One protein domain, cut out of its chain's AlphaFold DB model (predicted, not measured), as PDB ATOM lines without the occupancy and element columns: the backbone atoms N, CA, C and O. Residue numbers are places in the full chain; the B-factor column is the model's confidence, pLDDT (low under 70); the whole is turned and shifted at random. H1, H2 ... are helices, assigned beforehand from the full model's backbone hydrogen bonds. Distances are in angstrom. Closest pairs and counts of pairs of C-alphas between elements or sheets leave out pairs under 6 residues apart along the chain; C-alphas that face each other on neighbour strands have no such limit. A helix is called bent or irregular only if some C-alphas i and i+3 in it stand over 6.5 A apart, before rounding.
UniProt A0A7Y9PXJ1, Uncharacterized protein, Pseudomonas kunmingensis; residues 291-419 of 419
ATOM      1  N   ARG A 291      10.605 -45.079  23.559       96.19
ATOM      2  CA  ARG A 291      10.376 -46.393  24.189       96.19
ATOM      3  C   ARG A 291      11.450 -47.440  23.910       96.19
ATOM      4  O   ARG A 291      11.587 -48.367  24.699       96.19
ATOM      5  N   ALA A 292      12.161 -47.322  22.796       97.25
ATOM      6  CA  ALA A 292      13.148 -48.298  22.363       97.25
ATOM      7  C   ALA A 292      14.426 -48.218  23.207       97.25
ATOM      8  O   ALA A 292      14.826 -47.136  23.648       97.25
ATOM      9  N   SER A 293      15.097 -49.359  23.371       96.44
ATOM     10  CA  SER A 293      16.438 -49.416  23.958       96.44
ATOM     11  C   SER A 293      17.453 -48.666  23.093       96.44
ATOM     12  O   SER A 293      17.271 -48.515  21.884       96.44
ATOM     13  N   ASP A 294      18.552 -48.221  23.702       94.94
ATOM     14  CA  ASP A 294      19.623 -47.510  22.994       94.94
ATOM     15  C   ASP A 294      20.172 -48.331  21.816       94.94
ATOM     16  O   ASP A 294      20.383 -47.796  20.730       94.94
ATOM     17  N   GLU A 295      20.320 -49.645  21.998       95.75
ATOM     18  CA  GLU A 295      20.753 -50.573  20.951       95.75
ATOM     19  C   GLU A 295      19.783 -50.599  19.761       95.75
ATOM     20  O   GLU A 295      20.199 -50.389  18.621       95.75
ATOM     21  N   ALA A 296      18.484 -50.790  20.018       97.06
ATOM     22  CA  ALA A 296      17.470 -50.823  18.968       97.06
ATOM     23  C   ALA A 296      17.425 -49.498  18.193       97.06
ATOM     24  O   ALA A 296      17.333 -49.495  16.961       97.06
ATOM     25  N   ARG A 297      17.546 -48.367  18.903       96.81
ATOM     26  CA  ARG A 297      17.619 -47.041  18.281       96.81
ATOM     27  C   ARG A 297      18.821 -46.923  17.357       96.81
ATOM     28  O   ARG A 297      18.646 -46.559  16.198       96.81
ATOM     29  N   LEU A 298      20.013 -47.283  17.832       96.44
ATOM     30  CA  LEU A 298      21.234 -47.232  17.028       96.44
ATOM     31  C   LEU A 298      21.142 -48.099  15.768       96.44
ATOM     32  O   LEU A 298      21.565 -47.645  14.707       96.44
ATOM     33  N   VAL A 299      20.555 -49.299  15.852       96.81
ATOM     34  CA  VAL A 299      20.342 -50.170  14.682       96.81
ATOM     35  C   VAL A 299      19.447 -49.491  13.644       96.81
ATOM     36  O   VAL A 299      19.843 -49.381  12.479       96.81
ATOM     37  N   LEU A 300      18.282 -48.976  14.059       98.00
ATOM     38  CA  LEU A 300      17.349 -48.291  13.158       98.00
ATOM     39  C   LEU A 300      18.012 -47.066  12.515       98.00
ATOM     40  O   LEU A 300      18.019 -46.930  11.289       98.00
ATOM     41  N   TRP A 301      18.604 -46.198  13.338       97.44
ATOM     42  CA  TRP A 301      19.274 -44.973  12.905       97.44
ATOM     43  C   TRP A 301      20.392 -45.250  11.906       97.44
ATOM     44  O   TRP A 301      20.429 -44.651  10.831       97.44
ATOM     45  N   HIS A 302      21.270 -46.201  12.214       97.25
ATOM     46  CA  HIS A 302      22.376 -46.570  11.343       97.25
ATOM     47  C   HIS A 302      21.893 -47.112   9.996       97.25
ATOM     48  O   HIS A 302      22.421 -46.742   8.943       97.25
ATOM     49  N   ARG A 303      20.878 -47.988  10.012       97.38
ATOM     50  CA  ARG A 303      20.309 -48.569   8.791       97.38
ATOM     51  C   ARG A 303      19.678 -47.489   7.916       97.38
ATOM     52  O   ARG A 303      19.900 -47.485   6.705       97.38
ATOM     53  N   ALA A 304      18.943 -46.560   8.525       97.00
ATOM     54  CA  ALA A 304      18.316 -45.450   7.820       97.00
ATOM     55  C   ALA A 304      19.362 -44.499   7.230       97.00
ATOM     56  O   ALA A 304      19.260 -44.146   6.056       97.00
ATOM     57  N   TYR A 305      20.407 -44.165   7.993       96.06
ATOM     58  CA  TYR A 305      21.524 -43.359   7.508       96.06
ATOM     59  C   TYR A 305      22.211 -44.000   6.301       96.06
ATOM     60  O   TYR A 305      22.383 -43.337   5.285       96.06
ATOM     61  N   LYS A 306      22.536 -45.298   6.354       95.56
ATOM     62  CA  LYS A 306      23.140 -46.009   5.213       95.56
ATOM     63  C   LYS A 306      22.264 -45.962   3.964       95.56
ATOM     64  O   LYS A 306      22.774 -45.751   2.865       95.56
ATOM     65  N   LYS A 307      20.956 -46.168   4.130       94.25
ATOM     66  CA  LYS A 307      19.992 -46.110   3.028       94.25
ATOM     67  C   LYS A 307      19.920 -44.701   2.428       94.25
ATOM     68  O   LYS A 307      19.985 -44.559   1.210       94.25
ATOM     69  N   TRP A 308      19.854 -43.679   3.277       92.81
ATOM     70  CA  TRP A 308      19.834 -42.271   2.881       92.81
ATOM     71  C   TRP A 308      21.133 -41.831   2.182       92.81
ATOM     72  O   TRP A 308      21.075 -41.296   1.082       92.81
ATOM     73  N   ASP A 309      22.299 -42.145   2.748       90.88
ATOM     74  CA  ASP A 309      23.626 -41.794   2.210       90.88
ATOM     75  C   ASP A 309      23.940 -42.541   0.898       90.88
ATOM     76  O   ASP A 309      24.633 -42.036   0.013       90.88
ATOM     77  N   SER A 310      23.410 -43.758   0.720       89.19
ATOM     78  CA  SER A 310      23.464 -44.454  -0.573       89.19
ATOM     79  C   SER A 310      22.595 -43.767  -1.622       89.19
ATOM     80  O   SER A 310      23.054 -43.556  -2.740       89.19
ATOM     81  N   TRP A 311      21.352 -43.426  -1.276       84.62
ATOM     82  CA  TRP A 311      20.428 -42.742  -2.181       84.62
ATOM     83  C   TRP A 311      20.955 -41.378  -2.611       84.62
ATOM     84  O   TRP A 311      20.929 -41.062  -3.796       84.62
ATOM     85  N   GLU A 312      21.493 -40.608  -1.669       76.62
ATOM     86  CA  GLU A 312      22.052 -39.291  -1.941       76.62
ATOM     87  C   GLU A 312      23.232 -39.372  -2.920       76.62
ATOM     88  O   GLU A 312      23.262 -38.661  -3.923       76.62
ATOM     89  N   ARG A 313      24.177 -40.294  -2.687       74.25
ATOM     90  CA  ARG A 313      25.341 -40.482  -3.571       74.25
ATOM     91  C   ARG A 313      24.981 -41.047  -4.940       74.25
ATOM     92  O   ARG A 313      25.731 -40.855  -5.894       74.25
ATOM     93  N   GLN A 314      23.865 -41.764  -5.034       70.38
ATOM     94  CA  GLN A 314      23.372 -42.329  -6.283       70.38
ATOM     95  C   GLN A 314      22.550 -41.346  -7.111       70.38
ATOM     96  O   GLN A 314      22.191 -41.735  -8.213       70.38
ATOM     97  N   GLN A 315      22.258 -40.121  -6.648       62.09
ATOM     98  CA  GLN A 315      21.591 -39.104  -7.470       62.09
ATOM     99  C   GLN A 315      22.571 -38.475  -8.474       62.09
ATOM    100  O   GLN A 315      23.302 -37.547  -8.124       62.09
ATOM    101  N   PRO A 316      22.590 -38.894  -9.751       41.62
ATOM    102  CA  PRO A 316      23.493 -38.356 -10.745       41.62
ATOM    103  C   PRO A 316      22.706 -37.313 -11.543       41.62
ATOM    104  O   PRO A 316      22.267 -37.595 -12.646       41.62
ATOM    105  N   GLY A 317      22.406 -36.145 -10.972       47.22
ATOM    106  CA  GLY A 317      21.795 -35.031 -11.723       47.22
ATOM    107  C   GLY A 317      20.458 -35.307 -12.449       47.22
ATOM    108  O   GLY A 317      20.035 -34.478 -13.249       47.22
ATOM    109  N   THR A 318      19.773 -36.431 -12.199       41.38
ATOM    110  CA  THR A 318      18.598 -36.876 -12.978       41.38
ATOM    111  C   THR A 318      17.271 -36.302 -12.498       41.38
ATOM    112  O   THR A 318      16.295 -36.299 -13.246       41.38
ATOM    113  N   THR A 319      17.206 -35.782 -11.275       52.31
ATOM    114  CA  THR A 319      16.054 -35.017 -10.797       52.31
ATOM    115  C   THR A 319      16.495 -33.585 -10.587       52.31
ATOM    116  O   THR A 319      17.238 -33.285  -9.658       52.31
ATOM    117  N   ALA A 320      16.040 -32.705 -11.472       57.41
ATOM    118  CA  ALA A 320      16.118 -31.263 -11.320       57.41
ATOM    119  C   ALA A 320      15.412 -30.831 -10.023       57.41
ATOM    120  O   ALA A 320      14.240 -30.455 -10.040       57.41
ATOM    121  N   LEU A 321      16.096 -30.933  -8.882       61.97
ATOM    122  CA  LEU A 321      15.580 -30.444  -7.613       61.97
ATOM    123  C   LEU A 321      15.483 -28.927  -7.727       61.97
ATOM    124  O   LEU A 321      16.490 -28.234  -7.846       61.97
ATOM    125  N   THR A 322      14.257 -28.415  -7.734       66.19
ATOM    126  CA  THR A 322      13.990 -26.975  -7.799       66.19
ATOM    127  C   THR A 322      14.138 -26.303  -6.439       66.19
ATOM    128  O   THR A 322      14.372 -25.102  -6.400       66.19
ATOM    129  N   ASN A 323      14.057 -27.070  -5.347       68.31
ATOM    130  CA  ASN A 323      14.252 -26.617  -3.971       68.31
ATOM    131  C   ASN A 323      14.924 -27.711  -3.122       68.31
ATOM    132  O   ASN A 323      14.808 -28.892  -3.473       68.31
ATOM    133  N   PRO A 324      15.553 -27.358  -1.983       72.62
ATOM    134  CA  PRO A 324      15.946 -28.335  -0.974       72.62
ATOM    135  C   PRO A 324      14.708 -29.098  -0.489       72.62
ATOM    136  O   PRO A 324      13.668 -28.498  -0.206       72.62
ATOM    137  N   MET A 325      14.804 -30.422  -0.412       74.25
ATOM    138  CA  MET A 325      13.707 -31.287   0.013       74.25
ATOM    139  C   MET A 325      14.023 -31.980   1.332       74.25
ATOM    140  O   MET A 325      15.130 -32.488   1.515       74.25
ATOM    141  N   ALA A 326      13.016 -32.037   2.203       80.19
ATOM    142  CA  ALA A 326      13.011 -32.934   3.348       80.19
ATOM    143  C   ALA A 326      12.666 -34.355   2.885       80.19
ATOM    144  O   ALA A 326      11.769 -34.543   2.054       80.19
ATOM    145  N   SER A 327      13.359 -35.347   3.430       88.38
ATOM    146  CA  SER A 327      13.122 -36.761   3.160       88.38
ATOM    147  C   SER A 327      12.400 -37.440   4.320       88.38
ATOM    148  O   SER A 327      12.517 -37.054   5.484       88.38
ATOM    149  N   THR A 328      11.687 -38.521   4.019       91.19
ATOM    150  CA  THR A 328      11.111 -39.418   5.033       91.19
ATOM    151  C   THR A 328      12.139 -39.992   6.009       91.19
ATOM    152  O   THR A 328      11.753 -40.417   7.093       91.19
ATOM    153  N   LEU A 329      13.434 -39.998   5.665       93.38
ATOM    154  CA  LEU A 329      14.502 -40.523   6.517       93.38
ATOM    155  C   LEU A 329      15.201 -39.458   7.368       93.38
ATOM    156  O   LEU A 329      15.974 -39.838   8.245       93.38
ATOM    157  N   ASP A 330      14.931 -38.164   7.179       91.94
ATOM    158  CA  ASP A 330      15.698 -37.092   7.832       91.94
ATOM    159  C   ASP A 330      15.686 -37.209   9.360       91.94
ATOM    160  O   ASP A 330      16.728 -37.078  10.000       91.94
ATOM    161  N   TYR A 331      14.537 -37.547   9.957       92.94
ATOM    162  CA  TYR A 331      14.442 -37.777  11.402       92.94
ATOM    163  C   TYR A 331      15.365 -38.909  11.872       92.94
ATOM    164  O   TYR A 331      16.033 -38.797  12.898       92.94
ATOM    165  N   ALA A 332      15.432 -39.999  11.106       95.00
ATOM    166  CA  ALA A 332      16.271 -41.142  11.434       95.00
ATOM    167  C   ALA A 332      17.764 -40.846  11.243       95.00
ATOM    168  O   ALA A 332      18.596 -41.275  12.043       95.00
ATOM    169  N   VAL A 333      18.093 -40.073  10.205       95.00
ATOM    170  CA  VAL A 333      19.448 -39.576   9.953       95.00
ATOM    171  C   VAL A 333      19.898 -38.671  11.094       95.00
ATOM    172  O   VAL A 333      20.997 -38.855  11.610       95.00
ATOM    173  N   LEU A 334      19.046 -37.751  11.556       94.25
ATOM    174  CA  LEU A 334      19.331 -36.943  12.743       94.25
ATOM    175  C   LEU A 334      19.602 -37.821  13.966       94.25
ATOM    176  O   LEU A 334      20.594 -37.598  14.658       94.25
ATOM    177  N   GLY A 335      18.790 -38.856  14.194       94.62
ATOM    178  CA  GLY A 335      19.029 -39.823  15.265       94.62
ATOM    179  C   GLY A 335      20.410 -40.467  15.188       94.62
ATOM    180  O   GLY A 335      21.119 -40.520  16.192       94.62
ATOM    181  N   TRP A 336      20.855 -40.857  13.991       96.50
ATOM    182  CA  TRP A 336      22.201 -41.403  13.793       96.50
ATOM    183  C   TRP A 336      23.292 -40.381  14.110       96.50
ATOM    184  O   TRP A 336      24.218 -40.672  14.864       96.50
ATOM    185  N   LEU A 337      23.162 -39.161  13.588       95.25
ATOM    186  CA  LEU A 337      24.153 -38.105  13.794       95.25
ATOM    187  C   LEU A 337      24.264 -37.680  15.267       95.25
ATOM    188  O   LEU A 337      25.345 -37.289  15.704       95.25
ATOM    189  N   LYS A 338      23.172 -37.759  16.037       93.81
ATOM    190  CA  LYS A 338      23.138 -37.349  17.451       93.81
ATOM    191  C   LYS A 338      23.488 -38.464  18.426       93.81
ATOM    192  O   LYS A 338      24.153 -38.187  19.424       93.81
ATOM    193  N   GLU A 339      23.029 -39.684  18.168       93.69
ATOM    194  CA  GLU A 339      23.164 -40.812  19.098       93.69
ATOM    195  C   GLU A 339      24.285 -41.777  18.680       93.69
ATOM    196  O   GLU A 339      24.951 -42.339  19.546       93.69
ATOM    197  N   GLY A 340      24.532 -41.946  17.377       93.50
ATOM    198  CA  GLY A 340      25.511 -42.898  16.837       93.50
ATOM    199  C   GLY A 340      26.873 -42.307  16.463       93.50
ATOM    200  O   GLY A 340      27.858 -43.042  16.393       93.50
ATOM    201  N   CYS A 341      26.960 -40.992  16.250       94.75
ATOM    202  CA  CYS A 341      28.181 -40.323  15.794       94.75
ATOM    203  C   CYS A 341      28.856 -39.448  16.865       94.75
ATOM    204  O   CYS A 341      28.270 -39.014  17.863       94.75
ATOM    205  N   THR A 342      30.134 -39.140  16.629       93.00
ATOM    206  CA  THR A 342      30.868 -38.124  17.396       93.00
ATOM    207  C   THR A 342      30.579 -36.728  16.844       93.00
ATOM    208  O   THR A 342      30.386 -36.563  15.640       93.00
ATOM    209  N   ASP A 343      30.609 -35.701  17.696       91.81
ATOM    210  CA  ASP A 343      30.402 -34.314  17.240       91.81
ATOM    211  C   ASP A 343      31.501 -33.875  16.254       91.81
ATOM    212  O   ASP A 343      31.247 -33.090  15.341       91.81
ATOM    213  N   ALA A 344      32.706 -34.444  16.387       94.12
ATOM    214  CA  ALA A 344      33.816 -34.235  15.461       94.12
ATOM    215  C   ALA A 344      33.507 -34.748  14.045       94.12
ATOM    216  O   ALA A 344      33.805 -34.049  13.079       94.12
ATOM    217  N   PHE A 345      32.874 -35.922  13.919       95.00
ATOM    218  CA  PHE A 345      32.433 -36.458  12.627       95.00
ATOM    219  C   PHE A 345      31.381 -35.552  11.974       95.00
ATOM    220  O   PHE A 345      31.493 -35.213  10.797       95.00
ATOM    221  N   VAL A 346      30.382 -35.110  12.745       94.25
ATOM    222  CA  VAL A 346      29.333 -34.213  12.231       94.25
ATOM    223  C   VAL A 346      29.942 -32.895  11.744       94.25
ATOM    224  O   VAL A 346      29.615 -32.435  10.653       94.25
ATOM    225  N   ALA A 347      30.870 -32.314  12.511       94.19
ATOM    226  CA  ALA A 347      31.555 -31.079  12.135       94.19
ATOM    227  C   ALA A 347      32.452 -31.243  10.894       94.19
ATOM    228  O   ALA A 347      32.498 -30.346  10.049       94.19
ATOM    229  N   SER A 348      33.157 -32.373  10.754       95.62
ATOM    230  CA  SER A 348      33.991 -32.627   9.574       95.62
ATOM    231  C   SER A 348      33.160 -32.797   8.307       95.62
ATOM    232  O   SER A 348      33.512 -32.228   7.276       95.62
ATOM    233  N   GLU A 349      32.047 -33.526   8.394       94.31
ATOM    234  CA  GLU A 349      31.121 -33.699   7.274       94.31
ATOM    235  C   GLU A 349      30.478 -32.370   6.879       94.31
ATOM    236  O   GLU A 349      30.478 -32.018   5.703       94.31
ATOM    237  N   LEU A 350      30.013 -31.576   7.850       93.25
ATOM    238  CA  LEU A 350      29.433 -30.259   7.584       93.25
ATOM    239  C   LEU A 350      30.410 -29.354   6.818       93.25
ATOM    240  O   LEU A 350      30.047 -28.766   5.800       93.25
ATOM    241  N   LYS A 351      31.677 -29.320   7.242       93.44
ATOM    242  CA  LYS A 351      32.736 -28.572   6.553       93.44
ATOM    243  C   LYS A 351      33.004 -29.098   5.138       93.44
ATOM    244  O   LYS A 351      33.260 -28.307   4.233       93.44
ATOM    245  N   ALA A 352      32.958 -30.414   4.931       93.19
ATOM    246  CA  ALA A 352      33.117 -31.007   3.604       93.19
ATOM    247  C   ALA A 352      31.970 -30.600   2.663       93.19
ATOM    248  O   ALA A 352      32.216 -30.290   1.498       93.19
ATOM    249  N   ILE A 353      30.735 -30.530   3.171       92.00
ATOM    250  CA  ILE A 353      29.572 -30.051   2.410       92.00
ATOM    251  C   ILE A 353      29.756 -28.582   2.019       92.00
ATOM    252  O   ILE A 353      29.580 -28.232   0.855       92.00
ATOM    253  N   GLU A 354      30.173 -27.720   2.951       91.50
ATOM    254  CA  GLU A 354      30.453 -26.305   2.660       91.50
ATOM    255  C   GLU A 354      31.536 -26.132   1.587       91.50
ATOM    256  O   GLU A 354      31.414 -25.282   0.703       91.50
ATOM    257  N   GLN A 355      32.585 -26.958   1.626       91.06
ATOM    258  CA  GLN A 355      33.628 -26.967   0.600       91.06
ATOM    259  C   GLN A 355      33.083 -27.372  -0.773       91.06
ATOM    260  O   GLN A 355      33.436 -26.733  -1.762       91.06
ATOM    261  N   GLN A 356      32.204 -28.376  -0.834       90.38
ATOM    262  CA  GLN A 356      31.550 -28.782  -2.082       90.38
ATOM    263  C   GLN A 356      30.641 -27.682  -2.632       90.38
ATOM    264  O   GLN A 356      30.657 -27.420  -3.829       90.38
ATOM    265  N   ILE A 357      29.893 -26.989  -1.765       89.19
ATOM    266  CA  ILE A 357      29.065 -25.842  -2.167       89.19
ATOM    267  C   ILE A 357      29.940 -24.741  -2.781       89.19
ATOM    268  O   ILE A 357      29.604 -24.209  -3.835       89.19
ATOM    269  N   ASN A 358      31.096 -24.448  -2.181       87.38
ATOM    270  CA  ASN A 358      32.042 -23.460  -2.713       87.38
ATOM    271  C   ASN A 358      32.689 -23.887  -4.035       87.38
ATOM    272  O   ASN A 358      33.031 -23.041  -4.864       87.38
ATOM    273  N   SER A 359      32.885 -25.190  -4.246       88.75
ATOM    274  CA  SER A 359      33.457 -25.691  -5.493       88.75
ATOM    275  C   SER A 359      32.447 -25.740  -6.632       88.75
ATOM    276  O   SER A 359      32.883 -25.798  -7.778       88.75
ATOM    277  N   LEU A 360      31.135 -25.661  -6.359       87.31
ATOM    278  CA  LEU A 360      30.104 -25.755  -7.395       87.31
ATOM    279  C   LEU A 360      30.343 -24.778  -8.543       87.31
ATOM    280  O   LEU A 360      30.200 -25.172  -9.692       87.31
ATOM    281  N   GLU A 361      30.734 -23.536  -8.256       79.69
ATOM    282  CA  GLU A 361      30.965 -22.497  -9.272       79.69
ATOM    283  C   GLU A 361      32.130 -22.799 -10.224       79.69
ATOM    284  O   GLU A 361      32.217 -22.219 -11.305       79.69
ATOM    285  N   HIS A 362      33.027 -23.696  -9.821       85.44
ATOM    286  CA  HIS A 362      34.223 -24.061 -10.576       85.44
ATOM    287  C   HIS A 362      33.982 -25.258 -11.507       85.44
ATOM    288  O   HIS A 362      34.882 -25.657 -12.246       85.44
ATOM    289  N   GLU A 363      32.783 -25.840 -11.471       86.38
ATOM    290  CA  GLU A 363      32.398 -26.980 -12.291       86.38
ATOM    291  C   GLU A 363      31.564 -26.542 -13.505       86.38
ATOM    292  O   GLU A 363      30.814 -25.566 -13.464       86.38
ATOM    293  N   TRP A 364      31.679 -27.291 -14.602       85.75
ATOM    294  CA  TRP A 364      30.830 -27.111 -15.778       85.75
ATOM    295  C   TRP A 364      29.544 -27.923 -15.631       85.75
ATOM    296  O   TRP A 364      29.589 -29.104 -15.295       85.75
ATOM    297  N   TYR A 365      28.407 -27.304 -15.948       84.75
ATOM    298  CA  TYR A 365      27.092 -27.941 -15.916       84.75
ATOM    299  C   TYR A 365      26.439 -27.879 -17.286       84.75
ATOM    300  O   TYR A 365      26.567 -26.892 -18.008       84.75
ATOM    301  N   GLU A 366      25.668 -28.913 -17.609       87.75
ATOM    302  CA  GLU A 366      24.919 -28.996 -18.865       87.75
ATOM    303  C   GLU A 366      23.775 -27.970 -18.936       87.75
ATOM    304  O   GLU A 366      23.338 -27.593 -20.021       87.75
ATOM    305  N   SER A 367      23.277 -27.500 -17.786       86.62
ATOM    306  CA  SER A 367      22.236 -26.471 -17.697       86.62
ATOM    307  C   SER A 367      22.207 -25.780 -16.328       86.62
ATOM    308  O   SER A 367      22.720 -26.303 -15.336       86.62
ATOM    309  N   VAL A 368      21.524 -24.629 -16.246       84.12
ATOM    310  CA  VAL A 368      21.221 -23.942 -14.969       84.12
ATOM    311  C   VAL A 368      20.407 -24.842 -14.038       84.12
ATOM    312  O   VAL A 368      20.623 -24.864 -12.830       84.12
ATOM    313  N   THR A 369      19.493 -25.630 -14.598       84.44
ATOM    314  CA  THR A 369      18.687 -26.590 -13.845       84.44
ATOM    315  C   THR A 369      19.547 -27.689 -13.217       84.44
ATOM    316  O   THR A 369      19.307 -28.056 -12.070       84.44
ATOM    317  N   ALA A 370      20.571 -28.175 -13.925       83.44
ATOM    318  CA  ALA A 370      21.523 -29.144 -13.381       83.44
ATOM    319  C   ALA A 370      22.356 -28.542 -12.236       83.44
ATOM    320  O   ALA A 370      22.534 -29.188 -11.202       83.44
ATOM    321  N   PHE A 371      22.790 -27.284 -12.377       85.88
ATOM    322  CA  PHE A 371      23.453 -26.545 -11.300       85.88
ATOM    323  C   PHE A 371      22.549 -26.408 -10.062       85.88
ATOM    324  O   PHE A 371      22.945 -26.807  -8.967       85.88
ATOM    325  N   HIS A 372      21.312 -25.914 -10.222       84.06
ATOM    326  CA  HIS A 372      20.366 -25.780  -9.107       84.06
ATOM    327  C   HIS A 372      20.007 -27.128  -8.480       84.06
ATOM    328  O   HIS A 372      19.895 -27.208  -7.262       84.06
ATOM    329  N   GLY A 373      19.888 -28.193  -9.275       83.31
ATOM    330  CA  GLY A 373      19.677 -29.543  -8.760       83.31
ATOM    331  C   GLY A 373      20.797 -29.979  -7.814       83.31
ATOM    332  O   GLY A 373      20.521 -30.415  -6.697       83.31
ATOM    333  N   LYS A 374      22.061 -29.788  -8.222       85.81
ATOM    334  CA  LYS A 374      23.228 -30.123  -7.393       85.81
ATOM    335  C   LYS A 374      23.330 -29.232  -6.149       85.81
ATOM    336  O   LYS A 374      23.583 -29.737  -5.056       85.81
ATOM    337  N   LEU A 375      23.082 -27.930  -6.295       86.81
ATOM    338  CA  LEU A 375      23.038 -26.991  -5.173       86.81
ATOM    339  C   LEU A 375      21.968 -27.389  -4.147       86.81
ATOM    340  O   LEU A 375      22.254 -27.463  -2.956       86.81
ATOM    341  N   ASN A 376      20.752 -27.696  -4.601       85.56
ATOM    342  CA  ASN A 376      19.645 -28.074  -3.729       85.56
ATOM    343  C   ASN A 376      19.874 -29.418  -3.029       85.56
ATOM    344  O   ASN A 376      19.508 -29.547  -1.863       85.56
ATOM    345  N   ALA A 377      20.528 -30.381  -3.685       84.88
ATOM    346  CA  ALA A 377      20.948 -31.627  -3.044       84.88
ATOM    347  C   ALA A 377      21.934 -31.364  -1.889       84.88
ATOM    348  O   ALA A 377      21.713 -31.818  -0.766       84.88
ATOM    349  N   LEU A 378      22.967 -30.546  -2.127       88.50
ATOM    350  CA  LEU A 378      23.925 -30.160  -1.085       88.50
ATOM    351  C   LEU A 378      23.268 -29.359   0.043       88.50
ATOM    352  O   LEU A 378      23.611 -29.553   1.206       88.50
ATOM    353  N   LEU A 379      22.305 -28.492  -0.276       87.94
ATOM    354  CA  LEU A 379      21.531 -27.755   0.722       87.94
ATOM    355  C   LEU A 379      20.657 -28.679   1.575       87.94
ATOM    356  O   LEU A 379      20.616 -28.496   2.789       87.94
ATOM    357  N   SER A 380      20.004 -29.685   0.985       87.06
ATOM    358  CA  SER A 380      19.275 -30.716   1.736       87.06
ATOM    359  C   SER A 380      20.192 -31.435   2.729       87.06
ATOM    360  O   SER A 380      19.862 -31.527   3.911       87.06
ATOM    361  N   ARG A 381      21.383 -31.870   2.290       89.56
ATOM    362  CA  ARG A 381      22.390 -32.493   3.166       89.56
ATOM    363  C   ARG A 381      22.843 -31.545   4.270       89.56
ATOM    364  O   ARG A 381      22.863 -31.909   5.446       89.56
ATOM    365  N   TYR A 382      23.186 -30.314   3.892       90.94
ATOM    366  CA  TYR A 382      23.659 -29.278   4.802       90.94
ATOM    367  C   TYR A 382      22.651 -29.023   5.922       90.94
ATOM    368  O   TYR A 382      23.039 -28.976   7.083       90.94
ATOM    369  N   GLN A 383      21.359 -28.908   5.602       89.56
ATOM    370  CA  GLN A 383      20.309 -28.646   6.590       89.56
ATOM    371  C   GLN A 383      20.272 -29.713   7.693       89.56
ATOM    372  O   GLN A 383      20.218 -29.362   8.873       89.56
ATOM    373  N   VAL A 384      20.371 -30.996   7.331       91.00
ATOM    374  CA  VAL A 384      20.374 -32.113   8.291       91.00
ATOM    375  C   VAL A 384      21.614 -32.062   9.193       91.00
ATOM    376  O   VAL A 384      21.496 -32.124  10.419       91.00
ATOM    377  N   PHE A 385      22.806 -31.892   8.613       93.06
ATOM    378  CA  PHE A 385      24.062 -31.848   9.374       93.06
ATOM    379  C   PHE A 385      24.193 -30.585  10.237       93.06
ATOM    380  O   PHE A 385      24.616 -30.677  11.389       93.06
ATOM    381  N   ALA A 386      23.786 -29.421   9.730       91.81
ATOM    382  CA  ALA A 386      23.782 -28.166  10.480       91.81
ATOM    383  C   ALA A 386      22.805 -28.233  11.662       91.81
ATOM    384  O   ALA A 386      23.127 -27.816  12.776       91.81
ATOM    385  N   HIS A 387      21.617 -28.814  11.455       91.19
ATOM    386  CA  HIS A 387      20.669 -29.057  12.542       91.19
ATOM    387  C   HIS A 387      21.241 -30.001  13.599       91.19
ATOM    388  O   HIS A 387      21.141 -29.711  14.793       91.19
ATOM    389  N   ALA A 388      21.893 -31.087  13.180       91.81
ATOM    390  CA  ALA A 388      22.531 -32.017  14.102       91.81
ATOM    391  C   ALA A 388      23.687 -31.376  14.893       91.81
ATOM    392  O   ALA A 388      23.834 -31.655  16.085       91.81
ATOM    393  N   HIS A 389      24.483 -30.517  14.253       91.12
ATOM    394  CA  HIS A 389      25.610 -29.826  14.877       91.12
ATOM    395  C   HIS A 389      25.162 -28.846  15.973       91.12
ATOM    396  O   HIS A 389      25.752 -28.818  17.049       91.12
ATOM    397  N   GLU A 390      24.100 -28.080  15.726       87.94
ATOM    398  CA  GLU A 390      23.628 -27.044  16.656       87.94
ATOM    399  C   GLU A 390      22.676 -27.565  17.742       87.94
ATOM    400  O   GLU A 390      22.603 -26.993  18.830       87.94
ATOM    401  N   SER A 391      21.928 -28.637  17.468       85.44
ATOM    402  CA  SER A 391      20.962 -29.175  18.432       85.44
ATOM    403  C   SER A 391      21.668 -29.821  19.631       85.44
ATOM    404  O   SER A 391      22.696 -30.478  19.457       85.44
ATOM    405  N   PRO A 392      21.131 -29.745  20.858       83.00
ATOM    406  CA  PRO A 392      21.672 -30.502  21.984       83.00
ATOM    407  C   PRO A 392      21.508 -32.015  21.759       83.00
ATOM    408  O   PRO A 392      20.553 -32.467  21.133       83.00
ATOM    409  N   ARG A 393      22.441 -32.833  22.275       78.81
ATOM    410  CA  ARG A 393      22.357 -34.307  22.161       78.81
ATOM    411  C   ARG A 393      21.149 -34.898  22.891       78.81
ATOM    412  O   ARG A 393      20.538 -35.827  22.379       78.81
ATOM    413  N   ALA A 394      20.803 -34.356  24.059       73.62
ATOM    414  CA  ALA A 394      19.736 -34.893  24.903       73.62
ATOM    415  C   ALA A 394      18.328 -34.689  24.313       73.62
ATOM    416  O   ALA A 394      17.460 -35.535  24.501       73.62
ATOM    417  N   ASP A 395      18.111 -33.602  23.572       72.44
ATOM    418  CA  ASP A 395      16.784 -33.198  23.100       72.44
ATOM    419  C   ASP A 395      16.855 -32.650  21.673       72.44
ATOM    420  O   ASP A 395      16.606 -31.477  21.395       72.44
ATOM    421  N   TRP A 396      17.297 -33.504  20.749       82.25
ATOM    422  CA  TRP A 396      17.233 -33.167  19.337       82.25
ATOM    423  C   TRP A 396      15.775 -33.274  18.869       82.25
ATOM    424  O   TRP A 396      15.157 -34.342  18.945       82.25
ATOM    425  N   THR A 397      15.211 -32.143  18.439       72.69
ATOM    426  CA  THR A 397      13.858 -32.054  17.881       72.69
ATOM    427  C   THR A 397      13.891 -32.303  16.378       72.69
ATOM    428  O   THR A 397      14.889 -32.047  15.702       72.69
ATOM    429  N   ALA A 398      12.793 -32.831  15.846       64.56
ATOM    430  CA  ALA A 398      12.698 -33.251  14.453       64.56
ATOM    431  C   ALA A 398      12.642 -32.108  13.438       64.56
ATOM    432  O   ALA A 398      12.944 -32.313  12.265       64.56
ATOM    433  N   GLN A 399      12.189 -30.925  13.862       70.31
ATOM    434  CA  GLN A 399      11.877 -29.857  12.929       70.31
ATOM    435  C   GLN A 399      13.172 -29.203  12.434       70.31
ATOM    436  O   GLN A 399      13.699 -28.278  13.052       70.31
ATOM    437  N   ILE A 400      13.681 -29.702  11.309       75.38
ATOM    438  CA  ILE A 400      14.830 -29.127  10.614       75.38
ATOM    439  C   ILE A 400      14.399 -27.780  10.045       75.38
ATOM    440  O   ILE A 400      13.593 -27.697   9.116       75.38
ATOM    441  N   MET A 401      14.917 -26.707  10.633       73.94
ATOM    442  CA  MET A 401      14.725 -25.365  10.097       73.94
ATOM    443  C   MET A 401      15.607 -25.181   8.859       73.94
ATOM    444  O   MET A 401      16.782 -25.561   8.900       73.94
ATOM    445  N   PRO A 402      15.097 -24.566   7.776       77.88
ATOM    446  CA  PRO A 402      15.926 -24.197   6.640       77.88
ATOM    447  C   PRO A 402      17.079 -23.309   7.105       77.88
ATOM    448  O   PRO A 402      16.870 -22.225   7.651       77.88
ATOM    449  N   LYS A 403      18.305 -23.781   6.894       79.19
ATOM    450  CA  LYS A 403      19.530 -23.052   7.219       79.19
ATOM    451  C   LYS A 403      20.326 -22.803   5.962       79.19
ATOM    452  O   LYS A 403      20.423 -23.669   5.091       79.19
ATOM    453  N   ARG A 404      20.909 -21.610   5.895       78.25
ATOM    454  CA  ARG A 404      21.806 -21.227   4.813       78.25
ATOM    455  C   ARG A 404      23.254 -21.465   5.243       78.25
ATOM    456  O   ARG A 404      23.616 -21.076   6.355       78.25
ATOM    457  N   PRO A 405      24.077 -22.071   4.377       83.62
ATOM    458  CA  PRO A 405      25.522 -22.055   4.537       83.62
ATOM    459  C   PRO A 405      26.034 -20.611   4.598       83.62
ATOM    460  O   PRO A 405      25.526 -19.768   3.849       83.62
ATOM    461  N   PRO A 406      27.068 -20.313   5.405       79.88
ATOM    462  CA  PRO A 406      27.676 -18.980   5.459       79.88
ATOM    463  C   PRO A 406      28.086 -18.450   4.077       79.88
ATOM    464  O   PRO A 406      28.012 -17.256   3.801       79.88
ATOM    465  N   THR A 407      28.474 -19.357   3.184       73.06
ATOM    466  CA  THR A 407      28.975 -19.078   1.835       73.06
ATOM    467  C   THR A 407      27.897 -18.553   0.885       73.06
ATOM    468  O   THR A 407      28.186 -17.747   0.002       73.06
ATOM    469  N   LEU A 408      26.635 -18.924   1.118       75.81
ATOM    470  CA  LEU A 408      25.473 -18.443   0.366       75.81
ATOM    471  C   LEU A 408      24.771 -17.260   1.053       75.81
ATOM    472  O   LEU A 408      23.738 -16.797   0.580       75.81
ATOM    473  N   GLY A 409      25.323 -16.761   2.165       67.38
ATOM    474  CA  GLY A 409      24.795 -15.613   2.908       67.38
ATOM    475  C   GLY A 409      25.232 -14.243   2.377       67.38
ATOM    476  O   GLY A 409      24.853 -13.234   2.961       67.38
ATOM    477  N   SER A 410      26.042 -14.185   1.312       73.38
ATOM    478  CA  SER A 410      26.486 -12.918   0.715       73.38
ATOM    479  C   SER A 410      25.427 -12.317  -0.218       73.38
ATOM    480  O   SER A 410      24.735 -13.048  -0.929       73.38
ATOM    481  N   ASP A 411      25.361 -10.982  -0.296       71.62
ATOM    482  CA  ASP A 411      24.477 -10.260  -1.234       71.62
ATOM    483  C   ASP A 411      24.687 -10.710  -2.690       71.62
ATOM    484  O   ASP A 411      23.752 -10.786  -3.487       71.62
ATOM    485  N   TYR A 412      25.931 -11.069  -3.023       69.44
ATOM    486  CA  TYR A 412      26.308 -11.627  -4.315       69.44
ATOM    487  C   TYR A 412      25.643 -12.982  -4.585       69.44
ATOM    488  O   TYR A 412      25.034 -13.172  -5.639       69.44
ATOM    489  N   ALA A 413      25.733 -13.916  -3.635       68.88
ATOM    490  CA  ALA A 413      25.124 -15.236  -3.765       68.88
ATOM    491  C   ALA A 413      23.592 -15.140  -3.846       68.88
ATOM    492  O   ALA A 413      22.979 -15.832  -4.657       68.88
ATOM    493  N   MET A 414      22.980 -14.228  -3.081       67.38
ATOM    494  CA  MET A 414      21.535 -13.977  -3.129       67.38
ATOM    495  C   MET A 414      21.078 -13.462  -4.498       67.38
ATOM    496  O   MET A 414      20.123 -13.987  -5.071       67.38
ATOM    497  N   ALA A 415      21.776 -12.469  -5.055       65.25
ATOM    498  CA  ALA A 415      21.440 -11.911  -6.364       65.25
ATOM    499  C   ALA A 415      21.643 -12.919  -7.509       65.25
ATOM    500  O   ALA A 415      20.912 -12.887  -8.498       65.25
ATOM    501  N   ARG A 416      22.638 -13.804  -7.386       68.06
ATOM    502  CA  ARG A 416      23.039 -14.737  -8.446       68.06
ATOM    503  C   ARG A 416      22.230 -16.033  -8.466       68.06
ATOM    504  O   ARG A 416      21.930 -16.527  -9.549       68.06
ATOM    505  N   TYR A 417      21.894 -16.574  -7.299       68.94
ATOM    506  CA  TYR A 417      21.240 -17.881  -7.178       68.94
ATOM    507  C   TYR A 417      19.745 -17.800  -6.853       68.94
ATOM    508  O   TYR A 417      19.071 -18.824  -6.870       68.94
ATOM    509  N   GLY A 418      19.211 -16.600  -6.595       60.53
ATOM    510  CA  GLY A 418      17.779 -16.394  -6.360       60.53
ATOM    511  C   GLY A 418      17.249 -17.110  -5.112       60.53
ATOM    512  O   GLY A 418      16.098 -17.543  -5.117       60.53
ATOM    513  N   ILE A 419      18.098 -17.261  -4.084       58.03
ATOM    514  CA  ILE A 419      17.831 -18.027  -2.849       58.03
ATOM    515  C   ILE A 419      17.472 -17.141  -1.664       58.03
ATOM    516  O   ILE A 419      18.099 -16.071  -1.469       58.03
TER     517      ILE A 419
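AT A GLANCE: This is residues 291 to 419 of the 419 residues of an uncharacterized protein of Pseudomonas kunmingensis (UniProt A0A7Y9PXJ1). A long helical hairpin, H3 and H4, makes the main body of the domain, and a third long helix, H1, runs nearly along the same axis, with the short helix H2 wedged slantwise between H1 and the part of H4 near its last residues. A long link without a named element, residues 391 to 410, folds back from the end of H4 to the short H5, and residues 410 to 415 stick out on the side away from H1. The printed part has 129 residues with five named helices, H1 to H5 in chain order, and no named strand; the class is all helix. It is compact, with a radius of gyration of the C-alphas of 15.4 A, and elongated, spanning 47 by 29 by 22 A.

HOW THE PARTS SIT: H1, residues 294 to 313, touches H2, residues 330 to 340, at a steep tilt of 56 degrees, opposite ways; the closest C-alphas, those of Trp 301 and Trp 336, are 4.7 A apart. H2 touches H4, residues 368 to 390, at a steep tilt of 44 degrees, the same way, and H4 does so with residues 384 to 388 alone; the closest C-alphas are those of Leu 334 and Ala 388, 6.0 A apart. H3, residues 343 to 362, and H4 touch as a helical hairpin, at a shallow tilt of 19 degrees, opposite ways, with the C-alphas of Leu 350 and Phe 385 closest at 5.9 A. H1 and H4 are close but not clearly touching, with the C-alphas of Glu 312 and Ala 377 closest at 7.8 A. H1 and H3 are apart. H5, residues 411 to 417, touches no helix and is only just apart from H4, at 8.2 A. Every O i to N i+4 pair is within hydrogen-bond range in H1, H2, H4 and H5, and 14 of 16 are in H3. H3 is irregular, but only just: C-alphas 358 and 361 are 6.7 A apart.

IN THESE COORDINATES: H1 begins at C-alpha 294, (19.623, -47.510, 22.994), and is 28.1 A long from first to last C-alpha. H2 is 14.5 A long, H3 29.9 A and H4 31.9 A. H4 ends at C-alpha 390, (23.628, -27.044, 16.656). H5, 10.2 A long, ends at C-alpha 417, (21.240, -17.881, -7.178).

THE WHOLE: The two C-alphas farthest apart, those of Arg 291 and Trp 364, are 48.9 A apart. The printed part has no cut and ends at Ile 419, the chain's last residue. The links H1 to H2 and H4 to H5 are long, with 16 and 20 residues; H2 to H3 and H3 to H4 are tight. The mean pLDDT of the printed part is 84.0, and it is under 70 at residues 315 to 323, 398, 409 and 412 to 419.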